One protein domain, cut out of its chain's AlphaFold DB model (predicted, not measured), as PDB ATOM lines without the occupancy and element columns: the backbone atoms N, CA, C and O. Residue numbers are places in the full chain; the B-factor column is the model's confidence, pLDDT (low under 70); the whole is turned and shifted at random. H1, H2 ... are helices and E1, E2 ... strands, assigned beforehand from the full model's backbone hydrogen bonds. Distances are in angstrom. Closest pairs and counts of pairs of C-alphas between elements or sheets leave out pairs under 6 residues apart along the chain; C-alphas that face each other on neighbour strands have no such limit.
ATOM      1  N   GLU A  20      -2.611  -7.351  29.619       69.56
ATOM      2  CA  GLU A  20      -2.214  -8.649  30.188       69.56
ATOM      3  C   GLU A  20      -1.305  -9.450  29.250       69.56
ATOM      4  O   GLU A  20      -0.320 -10.051  29.687       69.56
ATOM      5  N   ARG A  21      -1.601  -9.447  27.944       74.06
ATOM      6  CA  ARG A  21      -0.758 -10.127  26.950       74.06
ATOM      7  C   ARG A  21       0.601  -9.460  26.817       74.06
ATOM      8  O   ARG A  21       1.611 -10.154  26.721       74.06
ATOM      9  N   LEU A  22       0.630  -8.132  26.838       78.12
ATOM     10  CA  LEU A  22       1.866  -7.369  26.760       78.12
ATOM     11  C   LEU A  22       2.736  -7.608  28.000       78.12
ATOM     12  O   LEU A  22       3.916  -7.922  27.864       78.12
ATOM     13  N   ALA A  23       2.146  -7.577  29.197       83.69
ATOM     14  CA  ALA A  23       2.841  -7.907  30.438       83.69
ATOM     15  C   ALA A  23       3.391  -9.345  30.428       83.69
ATOM     16  O   ALA A  23       4.540  -9.571  30.807       83.69
ATOM     17  N   GLY A  24       2.605 -10.313  29.941       83.00
ATOM     18  CA  GLY A  24       3.044 -11.702  29.799       83.00
ATOM     19  C   GLY A  24       4.245 -11.859  28.862       83.00
ATOM     20  O   GLY A  24       5.206 -12.549  29.203       83.00
ATOM     21  N   ASN A  25       4.225 -11.174  27.717       85.06
ATOM     22  CA  ASN A  25       5.323 -11.205  26.751       85.06
ATOM     23  C   ASN A  25       6.609 -10.589  27.319       85.06
ATOM     24  O   ASN A  25       7.681 -11.170  27.159       85.06
ATOM     25  N   LEU A  26       6.508  -9.466  28.036       88.50
ATOM     26  CA  LEU A  26       7.665  -8.830  28.675       88.50
ATOM     27  C   LEU A  26       8.300  -9.733  29.735       88.50
ATOM     28  O   LEU A  26       9.522  -9.867  29.787       88.50
ATOM     29  N   VAL A  27       7.482 -10.401  30.552       90.50
ATOM     30  CA  VAL A  27       7.981 -11.355  31.553       90.50
ATOM     31  C   VAL A  27       8.668 -12.546  30.884       90.50
ATOM     32  O   VAL A  27       9.714 -12.988  31.360       90.50
ATOM     33  N   ALA A  28       8.116 -13.068  29.786       90.44
ATOM     34  CA  ALA A  28       8.744 -14.151  29.036       90.44
ATOM     35  C   ALA A  28      10.092 -13.719  28.434       90.44
ATOM     36  O   ALA A  28      11.070 -14.454  28.543       90.44
ATOM     37  N   MET A  29      10.172 -12.511  27.872       91.25
ATOM     38  CA  MET A  29      11.415 -11.971  27.318       91.25
ATOM     39  C   MET A  29      12.483 -11.759  28.396       91.25
ATOM     40  O   MET A  29      13.614 -12.203  28.220       91.25
ATOM     41  N   ALA A  30      12.119 -11.183  29.544       92.19
ATOM     42  CA  ALA A  30      13.039 -11.004  30.666       92.19
ATOM     43  C   ALA A  30      13.586 -12.344  31.186       92.19
ATOM     44  O   ALA A  30      14.759 -12.455  31.529       92.19
ATOM     45  N   ARG A  31      12.755 -13.393  31.215       92.44
ATOM     46  CA  ARG A  31      13.192 -14.745  31.595       92.44
ATOM     47  C   ARG A  31      14.123 -15.374  30.563       92.44
ATOM     48  O   ARG A  31      15.105 -15.989  30.959       92.44
ATOM     49  N   ALA A  32      13.841 -15.199  29.272       91.38
ATOM     50  CA  ALA A  32      14.746 -15.642  28.214       91.38
ATOM     51  C   ALA A  32      16.100 -14.926  28.322       91.38
ATOM     52  O   ALA A  32      17.135 -15.570  28.215       91.38
ATOM     53  N   GLN A  33      16.096 -13.619  28.600       94.56
ATOM     54  CA  GLN A  33      17.316 -12.846  28.812       94.56
ATOM     55  C   GLN A  33      18.121 -13.361  30.011       94.56
ATOM     56  O   GLN A  33      19.296 -13.667  29.848       94.56
ATOM     57  N   MET A  34      17.497 -13.535  31.181       93.81
ATOM     58  CA  MET A  34      18.191 -14.066  32.364       93.81
ATOM     59  C   MET A  34      18.800 -15.450  32.105       93.81
ATOM     60  O   MET A  34      19.930 -15.704  32.506       93.81
ATOM     61  N   ALA A  35      18.085 -16.329  31.396       92.12
ATOM     62  CA  ALA A  35      18.609 -17.644  31.037       92.12
ATOM     63  C   ALA A  35      19.813 -17.554  30.084       92.12
ATOM     64  O   ALA A  35      20.769 -18.313  30.220       92.12
ATOM     65  N   ALA A  36      19.788 -16.616  29.135       93.06
ATOM     66  CA  ALA A  36      20.924 -16.368  28.255       93.06
ATOM     67  C   ALA A  36      22.130 -15.814  29.030       93.06
ATOM     68  O   ALA A  36      23.256 -16.234  28.785       93.06
ATOM     69  N   GLU A  37      21.907 -14.891  29.971       93.69
ATOM     70  CA  GLU A  37      22.956 -14.316  30.821       93.69
ATOM     71  C   GLU A  37      23.606 -15.378  31.718       93.69
ATOM     72  O   GLU A  37      24.829 -15.397  31.858       93.69
ATOM     73  N   GLU A  38      22.812 -16.294  32.274       92.44
ATOM     74  CA  GLU A  38      23.307 -17.432  33.053       92.44
ATOM     75  C   GLU A  38      24.194 -18.348  32.198       92.44
ATOM     76  O   GLU A  38      25.351 -18.591  32.549       92.44
ATOM     77  N   GLY A  39      23.713 -18.762  31.021       90.50
ATOM     78  CA  GLY A  39      24.516 -19.565  30.099       90.50
ATOM     79  C   GLY A  39      25.773 -18.832  29.614       90.50
ATOM     80  O   GLY A  39      26.838 -19.435  29.495       90.50
ATOM     81  N   ALA A  40      25.700 -17.519  29.387       91.12
ATOM     82  CA  ALA A  40      26.860 -16.716  29.009       91.12
ATOM     83  C   ALA A  40      27.910 -16.680  30.128       91.12
ATOM     84  O   ALA A  40      29.100 -16.848  29.856       91.12
ATOM     85  N   ALA A  41      27.480 -16.528  31.384       91.31
ATOM     86  CA  ALA A  41      28.370 -16.566  32.538       91.31
ATOM     87  C   ALA A  41      29.098 -17.915  32.655       91.31
ATOM     88  O   ALA A  41      30.302 -17.938  32.912       91.31
ATOM     89  N   GLU A  42      28.411 -19.031  32.403       89.88
ATOM     90  CA  GLU A  42      29.041 -20.354  32.380       89.88
ATOM     91  C   GLU A  42      30.058 -20.497  31.237       89.88
ATOM     92  O   GLU A  42      31.167 -21.007  31.431       89.88
ATOM     93  N   ARG A  43      29.727 -20.001  30.040       88.00
ATOM     94  CA  ARG A  43      30.597 -20.101  28.858       88.00
ATOM     95  C   ARG A  43      31.879 -19.282  28.982       88.00
ATOM     96  O   ARG A  43      32.921 -19.746  28.509       88.00
ATOM     97  N   LEU A  44      31.835 -18.153  29.691       86.62
ATOM     98  CA  LEU A  44      33.025 -17.365  30.029       86.62
ATOM     99  C   LEU A  44      34.037 -18.147  30.882       86.62
ATOM    100  O   LEU A  44      35.234 -17.876  30.800       86.62
ATOM    101  N   VAL A  45      33.587 -19.120  31.683       86.25
ATOM    102  CA  VAL A  45      34.471 -19.955  32.516       86.25
ATOM    103  C   VAL A  45      35.078 -21.108  31.715       86.25
ATOM    104  O   VAL A  45      36.249 -21.436  31.903       86.25
ATOM    105  N   VAL A  46      34.295 -21.731  30.829       79.88
ATOM    106  CA  VAL A  46      34.707 -22.924  30.065       79.88
ATOM    107  C   VAL A  46      35.589 -22.570  28.859       79.88
ATOM    108  O   VAL A  46      36.450 -23.358  28.474       79.88
ATOM    109  N   GLY A  47      35.429 -21.370  28.297       74.00
ATOM    110  CA  GLY A  47      36.168 -20.927  27.117       74.00
ATOM    111  C   GLY A  47      35.681 -21.572  25.807       74.00
ATOM    112  O   GLY A  47      34.861 -22.499  25.813       74.00
ATOM    113  N   PRO A  48      36.117 -21.046  24.649       76.12
ATOM    114  CA  PRO A  48      35.649 -21.510  23.346       76.12
ATOM    115  C   PRO A  48      36.269 -22.860  22.953       76.12
ATOM    116  O   PRO A  48      37.490 -23.022  22.955       76.12
ATOM    117  N   GLU A  49      35.431 -23.816  22.544       75.00
ATOM    118  CA  GLU A  49      35.874 -25.064  21.906       75.00
ATOM    119  C   GLU A  49      35.912 -24.898  20.385       75.00
ATOM    120  O   GLU A  49      35.018 -24.293  19.797       75.00
ATOM    121  N   ARG A  50      36.977 -25.408  19.757       64.50
ATOM    122  CA  ARG A  50      37.353 -25.120  18.362       64.50
ATOM    123  C   ARG A  50      36.784 -26.108  17.332       64.50
ATOM    124  O   ARG A  50      37.009 -25.902  16.145       64.50
ATOM    125  N   SER A  51      36.130 -27.193  17.744       62.41
ATOM    126  CA  SER A  51      35.690 -28.231  16.804       62.41
ATOM    127  C   SER A  51      34.562 -27.721  15.912       62.41
ATOM    128  O   SER A  51      33.541 -27.289  16.427       62.41
ATOM    129  N   ASP A  52      34.799 -27.741  14.594       75.06
ATOM    130  CA  ASP A  52      33.828 -27.613  13.494       75.06
ATOM    131  C   ASP A  52      32.691 -26.591  13.688       75.06
ATOM    132  O   ASP A  52      31.564 -26.785  13.233       75.06
ATOM    133  N   ALA A  53      32.996 -25.474  14.350       81.62
ATOM    134  CA  ALA A  53      32.008 -24.465  14.681       81.62
ATOM    135  C   ALA A  53      31.558 -23.713  13.409       81.62
ATOM    136  O   ALA A  53      32.414 -23.250  12.648       81.62
ATOM    137  N   PRO A  54      30.241 -23.553  13.173       86.62
ATOM    138  CA  PRO A  54      29.732 -22.768  12.051       86.62
ATOM    139  C   PRO A  54      30.046 -21.278  12.232       86.62
ATOM    140  O   PRO A  54      30.280 -20.820  13.351       86.62
ATOM    141  N   ASP A  55      30.008 -20.498  11.154       88.62
ATOM    142  CA  ASP A  55      30.128 -19.038  11.248       88.62
ATOM    143  C   ASP A  55      28.986 -18.448  12.093       88.62
ATOM    144  O   ASP A  55      27.835 -18.876  11.983       88.62
ATOM    145  N   CYS A  56      29.280 -17.453  12.939       87.88
ATOM    146  CA  CYS A  56      28.263 -16.866  13.822       87.88
ATOM    147  C   CYS A  56      27.112 -16.213  13.035       87.88
ATOM    148  O   CYS A  56      25.983 -16.225  13.509       87.88
ATOM    149  N   GLU A  57      27.360 -15.723  11.816       88.00
ATOM    150  CA  GLU A  57      26.304 -15.206  10.925       88.00
ATOM    151  C   GLU A  57      25.308 -16.308  10.522       88.00
ATOM    152  O   GLU A  57      24.099 -16.088  10.494       88.00
ATOM    153  N   VAL A  58      25.798 -17.528  10.276       86.56
ATOM    154  CA  VAL A  58      24.949 -18.692   9.966       86.56
ATOM    155  C   VAL A  58      24.127 -19.091  11.191       86.56
ATOM    156  O   VAL A  58      22.965 -19.473  11.065       86.56
ATOM    157  N   VAL A  59      24.719 -18.980  12.383       85.56
ATOM    158  CA  VAL A  59      24.028 -19.218  13.655       85.56
ATOM    159  C   VAL A  59      22.898 -18.213  13.864       85.56
ATOM    160  O   VAL A  59      21.778 -18.624  14.154       85.56
ATOM    161  N   GLU A  60      23.168 -16.917  13.699       84.00
ATOM    162  CA  GLU A  60      22.150 -15.865  13.797       84.00
ATOM    163  C   GLU A  60      20.996 -16.118  12.822       84.00
ATOM    164  O   GLU A  60      19.839 -16.145  13.241       84.00
ATOM    165  N   GLN A  61      21.305 -16.396  11.553       85.31
ATOM    166  CA  GLN A  61      20.291 -16.632  10.529       85.31
ATOM    167  C   GLN A  61      19.429 -17.869  10.828       85.31
ATOM    168  O   GLN A  61      18.201 -17.795  10.770       85.31
ATOM    169  N   ALA A  62      20.041 -18.999  11.201       81.94
ATOM    170  CA  ALA A  62      19.302 -20.212  11.560       81.94
ATOM    171  C   ALA A  62      18.355 -19.968  12.749       81.94
ATOM    172  O   ALA A  62      17.219 -20.449  12.786       81.94
ATOM    173  N   LEU A  63      18.804 -19.160  13.714       80.75
ATOM    174  CA  LEU A  63      17.985 -18.763  14.848       80.75
ATOM    175  C   LEU A  63      16.834 -17.850  14.429       80.75
ATOM    176  O   LEU A  63      15.724 -18.044  14.921       80.75
ATOM    177  N   GLU A  64      17.042 -16.894  13.526       81.00
ATOM    178  CA  GLU A  64      15.967 -16.049  12.999       81.00
ATOM    179  C   GLU A  64      14.877 -16.874  12.312       81.00
ATOM    180  O   GLU A  64      13.700 -16.717  12.656       81.00
ATOM    181  N   GLU A  65      15.278 -17.812  11.450       80.56
ATOM    182  CA  GLU A  65      14.399 -18.704  10.679       80.56
ATOM    183  C   GLU A  65      13.625 -19.703  11.561       80.56
ATOM    184  O   GLU A  65      12.622 -20.274  11.131       80.56
ATOM    185  N   GLY A  66      14.021 -19.861  12.829       68.75
ATOM    186  CA  GLY A  66      13.336 -20.728  13.789       68.75
ATOM    187  C   GLY A  66      13.720 -22.203  13.677       68.75
ATOM    188  O   GLY A  66      13.161 -23.023  14.408       68.75
ATOM    189  N   ASP A  67      14.699 -22.526  12.833       65.31
ATOM    190  CA  ASP A  67      15.345 -23.834  12.774       65.31
ATOM    191  C   ASP A  67      16.332 -23.958  13.951       65.31
ATOM    192  O   ASP A  67      17.534 -23.722  13.849       65.31
ATOM    193  N   GLY A  68      15.804 -24.299  15.130       60.78
ATOM    194  CA  GLY A  68      16.613 -24.782  16.253       60.78
ATOM    195  C   GLY A  68      16.598 -26.317  16.326       60.78
ATOM    196  O   GLY A  68      15.554 -26.904  16.034       60.78
ATOM    197  N   PRO A  69      17.669 -27.004  16.782       50.50
ATOM    198  CA  PRO A  69      18.949 -26.505  17.281       50.50
ATOM    199  C   PRO A  69      20.107 -26.732  16.291       50.50
ATOM    200  O   PRO A  69      20.201 -27.765  15.626       50.50
ATOM    201  N   LEU A  70      21.052 -25.791  16.272       58.28
ATOM    202  CA  LEU A  70      22.375 -26.002  15.687       58.28
ATOM    203  C   LEU A  70      23.027 -27.216  16.363       58.28
ATOM    204  O   LEU A  70      22.966 -27.363  17.583       58.28
ATOM    205  N   VAL A  71      23.622 -28.074  15.539       54.47
ATOM    206  CA  VAL A  71      23.901 -29.515  15.715       54.47
ATOM    207  C   VAL A  71      24.690 -29.928  16.985       54.47
ATOM    208  O   VAL A  71      24.801 -31.117  17.264       54.47
ATOM    209  N   GLU A  72      25.146 -28.995  17.824       55.44
ATOM    210  CA  GLU A  72      25.915 -29.254  19.057       55.44
ATOM    211  C   GLU A  72      25.478 -28.406  20.269       55.44
ATOM    212  O   GLU A  72      26.278 -28.090  21.148       55.44
ATOM    213  N   SER A  73      24.211 -28.000  20.356       61.16
ATOM    214  CA  SER A  73      23.786 -27.177  21.492       61.16
ATOM    215  C   SER A  73      23.585 -27.981  22.783       61.16
ATOM    216  O   SER A  73      22.766 -28.904  22.814       61.16
ATOM    217  N   SER A  74      24.239 -27.588  23.881       66.50
ATOM    218  CA  SER A  74      23.891 -28.076  25.222       66.50
ATOM    219  C   SER A  74      22.601 -27.406  25.704       66.50
ATOM    220  O   SER A  74      22.495 -26.183  25.674       66.50
ATOM    221  N   GLN A  75      21.606 -28.196  26.123       77.25
ATOM    222  CA  GLN A  75      20.355 -27.682  26.685       77.25
ATOM    223  C   GLN A  75      20.405 -27.734  28.210       77.25
ATOM    224  O   GLN A  75      20.597 -28.803  28.791       77.25
ATOM    225  N   VAL A  76      20.159 -26.596  28.855       79.44
ATOM    226  CA  VAL A  76      20.036 -26.501  30.315       79.44
ATOM    227  C   VAL A  76      18.663 -25.953  30.667       79.44
ATOM    228  O   VAL A  76      18.218 -24.975  30.074       79.44
ATOM    229  N   ILE A  77      17.976 -26.605  31.607       83.00
ATOM    230  CA  ILE A  77      16.640 -26.225  32.080       83.00
ATOM    231  C   ILE A  77      16.775 -25.656  33.494       83.00
ATOM    232  O   ILE A  77      17.266 -26.338  34.390       83.00
ATOM    233  N   ILE A  78      16.310 -24.423  33.688       80.50
ATOM    234  CA  ILE A  78      16.423 -23.657  34.941       80.50
ATOM    235  C   ILE A  78      15.102 -23.692  35.743       80.50
ATOM    236  O   ILE A  78      15.076 -23.374  36.931       80.50
ATOM    237  N   GLY A  79      13.984 -24.124  35.142       74.44
ATOM    238  CA  GLY A  79      12.689 -24.206  35.830       74.44
ATOM    239  C   GLY A  79      11.687 -25.183  35.209       74.44
ATOM    240  O   GLY A  79      11.811 -25.566  34.049       74.44
ATOM    241  N   GLU A  80      10.679 -25.575  35.998       69.81
ATOM    242  CA  GLU A  80       9.694 -26.598  35.613       69.81
ATOM    243  C   GLU A  80       8.523 -26.041  34.781       69.81
ATOM    244  O   GLU A  80       8.166 -26.635  33.768       69.81
ATOM    245  N   LEU A  81       7.925 -24.903  35.165       67.00
ATOM    246  CA  LEU A  81       6.842 -24.241  34.416       67.00
ATOM    247  C   LEU A  81       6.820 -22.714  34.665       67.00
ATOM    248  O   LEU A  81       6.767 -22.291  35.823       67.00
ATOM    249  N   PRO A  82       6.767 -21.862  33.616       66.38
ATOM    250  CA  PRO A  82       7.071 -22.185  32.219       66.38
ATOM    251  C   PRO A  82       8.476 -22.786  32.097       66.38
ATOM    252  O   PRO A  82       9.330 -22.529  32.944       66.38
ATOM    253  N   LEU A  83       8.695 -23.592  31.060       86.69
ATOM    254  CA  LEU A  83      10.002 -24.183  30.790       86.69
ATOM    255  C   LEU A  83      10.951 -23.047  30.410       86.69
ATOM    256  O   LEU A  83      10.727 -22.369  29.411       86.69
ATOM    257  N   VAL A  84      11.966 -22.804  31.228       90.44
ATOM    258  CA  VAL A  84      12.993 -21.789  30.973       90.44
ATOM    259  C   VAL A  84      14.325 -22.500  30.875       90.44
ATOM    260  O   VAL A  84      14.616 -23.377  31.689       90.44
ATOM    261  N   GLY A  85      15.132 -22.119  29.898       91.00
ATOM    262  CA  GLY A  85      16.443 -22.705  29.718       91.00
ATOM    263  C   GLY A  85      17.296 -21.925  28.742       91.00
ATOM    264  O   GLY A  85      16.896 -20.867  28.258       91.00
ATOM    265  N   TYR A  86      18.465 -22.466  28.431       91.25
ATOM    266  CA  TYR A  86      19.312 -21.933  27.376       91.25
ATOM    267  C   TYR A  86      19.928 -23.046  26.529       91.25
ATOM    268  O   TYR A  86      20.030 -24.198  26.955       91.25
ATOM    269  N   TYR A  87      20.298 -22.671  25.310       89.56
ATOM    270  CA  TYR A  87      21.178 -23.410  24.415       89.56
ATOM    271  C   TYR A  87      22.503 -22.670  24.318       89.56
ATOM    272  O   TYR A  87      22.510 -21.440  24.348       89.56
ATOM    273  N   SER A  88      23.618 -23.376  24.175       89.69
ATOM    274  CA  SER A  88      24.902 -22.722  23.918       89.69
ATOM    275  C   SER A  88      25.773 -23.519  22.964       89.69
ATOM    276  O   SER A  88      25.638 -24.738  22.877       89.69
ATOM    277  N   GLY A  89      26.674 -22.829  22.271       88.25
ATOM    278  CA  GLY A  89      27.638 -23.447  21.372       88.25
ATOM    279  C   GLY A  89      28.817 -22.531  21.062       88.25
ATOM    280  O   GLY A  89      28.945 -21.431  21.608       88.25
ATOM    281  N   SER A  90      29.714 -23.015  20.211       90.12
ATOM    282  CA  SER A  90      30.783 -22.215  19.608       90.12
ATOM    283  C   SER A  90      30.363 -21.749  18.213       90.12
ATOM    284  O   SER A  90      29.539 -22.389  17.560       90.12
ATOM    285  N   CYS A  91      30.934 -20.642  17.748       89.12
ATOM    286  CA  CYS A  91      30.817 -20.195  16.363       89.12
ATOM    287  C   CYS A  91      32.099 -19.482  15.914       89.12
ATOM    288  O   CYS A  91      32.899 -19.042  16.739       89.12
ATOM    289  N   TRP A  92      32.333 -19.395  14.611       89.62
ATOM    290  CA  TRP A  92      33.487 -18.704  14.049       89.62
ATOM    291  C   TRP A  92      33.155 -17.242  13.734       89.62
ATOM    292  O   TRP A  92      32.112 -16.940  13.153       89.62
ATOM    293  N   TRP A  93      34.037 -16.321  14.128       88.81
ATOM    294  CA  TRP A  93      33.877 -14.886  13.888       88.81
ATOM    295  C   TRP A  93      35.215 -14.212  13.604       88.81
ATOM    296  O   TRP A  93      36.111 -14.215  14.446       88.81
ATOM    297  N   GLN A  94      35.345 -13.611  12.418       87.25
ATOM    298  CA  GLN A  94      36.481 -12.761  12.024       87.25
ATOM    299  C   GLN A  94      37.876 -13.319  12.380       87.25
ATOM    300  O   GLN A  94      38.778 -12.579  12.763       87.25
ATOM    301  N   GLY A  95      38.077 -14.632  12.235       83.69
ATOM    302  CA  GLY A  95      39.374 -15.269  12.492       83.69
ATOM    303  C   GLY A  95      39.583 -15.778  13.923       83.69
ATOM    304  O   GLY A  95      40.656 -16.307  14.218       83.69
ATOM    305  N   GLY A  96      38.575 -15.664  14.789       86.94
ATOM    306  CA  GLY A  96      38.560 -16.223  16.137       86.94
ATOM    307  C   GLY A  96      37.346 -17.118  16.396       86.94
ATOM    308  O   GLY A  96      36.344 -17.071  15.681       86.94
ATOM    309  N   VAL A  97      37.438 -17.940  17.443       89.56
ATOM    310  CA  VAL A  97      36.297 -18.724  17.936       89.56
ATOM    311  C   VAL A  97      35.524 -17.863  18.933       89.56
ATOM    312  O   VAL A  97      36.058 -17.507  19.983       89.56
ATOM    313  N   GLY A  98      34.286 -17.530  18.591       89.75
ATOM    314  CA  GLY A  98      33.296 -16.973  19.501       89.75
ATOM    315  C   GLY A  98      32.407 -18.056  20.106       89.75
ATOM    316  O   GLY A  98      32.509 -19.246  19.799       89.75
ATOM    317  N   GLN A  99      31.514 -17.635  20.988       90.44
ATOM    318  CA  GLN A  99      30.478 -18.483  21.563       90.44
ATOM    319  C   GLN A  99      29.126 -17.794  21.422       90.44
ATOM    320  O   GLN A  99      29.039 -16.569  21.380       90.44
ATOM    321  N   TRP A 100      28.065 -18.584  21.391       90.50
ATOM    322  CA  TRP A 100      26.699 -18.083  21.369       90.50
ATOM    323  C   TRP A 100      25.890 -18.750  22.473       90.50
ATOM    324  O   TRP A 100      26.133 -19.907  22.829       90.50
ATOM    325  N   VAL A 101      24.933 -18.007  23.024       92.06
ATOM    326  CA  VAL A 101      23.995 -18.490  24.036       92.06
ATOM    327  C   VAL A 101      22.599 -17.991  23.700       92.06
ATOM    328  O   VAL A 101      22.371 -16.790  23.604       92.06
ATOM    329  N   LEU A 102      21.656 -18.914  23.538       92.12
ATOM    330  CA  LEU A 102      20.253 -18.622  23.293       92.12
ATOM    331  C   LEU A 102      19.426 -19.008  24.514       92.12
ATOM    332  O   LEU A 102      19.093 -20.178  24.700       92.12
ATOM    333  N   GLY A 103      19.050 -18.024  25.319       92.19
ATOM    334  CA  GLY A 103      18.042 -18.208  26.352       92.19
ATOM    335  C   GLY A 103      16.651 -18.325  25.736       92.19
ATOM    336  O   GLY A 103      16.325 -17.647  24.760       92.19
ATOM    337  N   TRP A 104      15.817 -19.194  26.293       91.25
ATOM    338  CA  TRP A 104      14.488 -19.487  25.779       91.25
ATOM    339  C   TRP A 104      13.477 -19.688  26.906       91.25
ATOM    340  O   TRP A 104      13.792 -20.129  28.011       91.25
ATOM    341  N   VAL A 105      12.224 -19.367  26.596       91.56
ATOM    342  CA  VAL A 105      11.065 -19.659  27.440       91.56
ATOM    343  C   VAL A 105      10.038 -20.375  26.590       91.56
ATOM    344  O   VAL A 105       9.636 -19.863  25.550       91.56
ATOM    345  N   GLY A 106       9.591 -21.539  27.041       88.88
ATOM    346  CA  GLY A 106       8.539 -22.331  26.425       88.88
ATOM    347  C   GLY A 106       7.407 -22.639  27.398       88.88
ATOM    348  O   GLY A 106       7.544 -22.546  28.616       88.88
ATOM    349  N   ASN A 107       6.258 -23.030  26.860       84.75
ATOM    350  CA  ASN A 107       5.102 -23.460  27.654       84.75
ATOM    351  C   ASN A 107       4.754 -24.948  27.443       84.75
ATOM    352  O   ASN A 107       3.593 -25.322  27.600       84.75
ATOM    353  N   GLY A 108       5.738 -25.769  27.062       78.06
ATOM    354  CA  GLY A 108       5.574 -27.186  26.715       78.06
ATOM    355  C   GLY A 108       5.638 -27.418  25.206       78.06
ATOM    356  O   GLY A 108       6.560 -28.072  24.736       78.06
ATOM    357  N   ASP A 109       4.718 -26.803  24.458       75.25
ATOM    358  CA  ASP A 109       4.536 -27.090  23.024       75.25
ATOM    359  C   ASP A 109       5.070 -25.995  22.090       75.25
ATOM    360  O   ASP A 109       5.187 -26.198  20.883       75.25
ATOM    361  N   ARG A 110       5.365 -24.802  22.621       80.12
ATOM    362  CA  ARG A 110       5.869 -23.669  21.833       80.12
ATOM    363  C   ARG A 110       6.893 -22.849  22.599       80.12
ATOM    364  O   ARG A 110       6.791 -22.679  23.817       80.12
ATOM    365  N   LEU A 111       7.826 -22.275  21.844       84.69
ATOM    366  CA  LEU A 111       8.658 -21.172  22.301       84.69
ATOM    367  C   LEU A 111       7.798 -19.907  22.401       84.69
ATOM    368  O   LEU A 111       7.054 -19.560  21.487       84.69
ATOM    369  N   VAL A 112       7.873 -19.254  23.553       88.69
ATOM    370  CA  VAL A 112       7.159 -18.018  23.896       88.69
ATOM    371  C   VAL A 112       8.092 -16.817  23.774       88.69
ATOM    372  O   VAL A 112       7.660 -15.752  23.348       88.69
ATOM    373  N   ALA A 113       9.365 -16.984  24.132       90.06
ATOM    374  CA  ALA A 113      10.386 -15.954  23.993       90.06
ATOM    375  C   ALA A 113      11.771 -16.577  23.790       90.06
ATOM    376  O   ALA A 113      12.023 -17.704  24.225       90.06
ATOM    377  N   ARG A 114      12.665 -15.815  23.155       90.88
ATOM    378  CA  ARG A 114      14.074 -16.161  22.953       90.88
ATOM    379  C   ARG A 114      14.951 -14.915  23.078       90.88
ATOM    380  O   ARG A 114      14.494 -13.823  22.750       90.88
ATOM    381  N   HIS A 115      16.182 -15.082  23.544       92.56
ATOM    382  CA  HIS A 115      17.172 -14.015  23.647       92.56
ATOM    383  C   HIS A 115      18.563 -14.568  23.332       92.56
ATOM    384  O   HIS A 115      18.976 -15.552  23.941       92.56
ATOM    385  N   LEU A 116      19.255 -13.961  22.367       91.94
ATOM    386  CA  LEU A 116      20.575 -14.389  21.906       91.94
ATOM    387  C   LEU A 116      21.655 -13.461  22.465       91.94
ATOM    388  O   LEU A 116      21.545 -12.243  22.357       91.94
ATOM    389  N   ILE A 117      22.713 -14.056  23.004       93.56
ATOM    390  CA  ILE A 117      23.950 -13.387  23.394       93.56
ATOM    391  C   ILE A 117      25.094 -13.993  22.584       93.56
ATOM    392  O   ILE A 117      25.225 -15.215  22.496       93.56
ATOM    393  N   LEU A 118      25.942 -13.129  22.028       91.31
ATOM    394  CA  LEU A 118      27.168 -13.510  21.336       91.31
ATOM    395  C   LEU A 118      28.377 -13.042  22.136       91.31
ATOM    396  O   LEU A 118      28.515 -11.866  22.466       91.31
ATOM    397  N   LEU A 119      29.256 -13.987  22.438       91.38
ATOM    398  CA  LEU A 119      30.524 -13.771  23.116       91.38
ATOM    399  C   LEU A 119      31.620 -13.862  22.060       91.38
ATOM    400  O   LEU A 119      32.126 -14.941  21.750       91.38
ATOM    401  N   LEU A 120      31.932 -12.723  21.454       90.12
ATOM    402  CA  LEU A 120      32.903 -12.643  20.371       90.12
ATOM    403  C   LEU A 120      34.287 -12.297  20.933       90.12
ATOM    404  O   LEU A 120      34.381 -11.467  21.844       90.12
TER     405      LEU A 120
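What this domain is: This is residues 20 to 120 of the 150 residues of an uncharacterized protein of Halomonas huangheensis (UniProt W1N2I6). A twisted sheet of four strands curls round one long helix, H1, while a short helix, H2, packs on the opposite face of the sheet. The strands form a meander, each the antiparallel neighbour of the one before, in the order E1, E2, E3, E4. The printed part has 101 residues, with two named helices and four named strands along the chain as H1, H2, E1, E2, E3, E4; its class is mixed, helices and strands. The whole is compact, with a radius of gyration of the C-alphas of 13.6 A, yet elongated in outline, spanning 46 by 28 by 19 A.

Where its parts are: The sheet is made of E1, residues 74 to 79, E2, residues 83 to 93, E3, residues 96 to 106, and E4, residues 111 to 119. E2 is 30.7 A long from first to last C-alpha, E3 32.3 A and E4 23.1 A; E1 is the shortest of them at 15.9 A. H1, residues 20 to 46, measures 39.6 A and begins with C-alpha 20 at (-2.214, -8.649, 30.188). H2, residues 56 to 65, measures 14.3 A. E4 ends with C-alpha 119 at (30.524, -13.771, 23.116).

How they stand to each other: E1 and E4 are the edge strands, and they are apart. The hairpin of E1 and E2 has an angle of 151 degrees between directions, with N 78 and O 84 within hydrogen-bond range at 2.8 A. The hairpin of E2 and E3 stands at 162 degrees, with N 87 and O 102 at 2.8 A; E2 bends by 51 degrees at residue 90. The hairpin of E3 and E4 also stands at 162 degrees, with N 103 and O 115 at 2.8 A. H1 is on the sheet, which curls round it; the closest C-alphas of H1 and E3 are those of Ala 36 and Gly 103, 3.9 A apart, and those of H1 and E4 are Met 29 and Ala 113, 5.3 A apart. H2 is on the opposite face, at a height of 8.9 A over the sheet. It lies over E4 and only just over E3, on which 3 of its C-alphas fall, and runs along the strands, at 10 degrees to E4 on the local plane. The closest C-alphas of H2 and E2 are those of Cys 56 and Cys 91, 4.9 A apart. H1 and H2 are apart. Every O i to N i+4 pair is within hydrogen-bond range in H2, and 22 of 23 in H1.

The domain as a whole: The two C-alphas farthest apart are those of Glu 20 and Gly 95, 45.7 A. The printed part has no cut and no long link. The mean pLDDT of the printed part is 83.3; it is under 70 at residue 20, residues 50 to 51, 66 to 74 and 80 to 82.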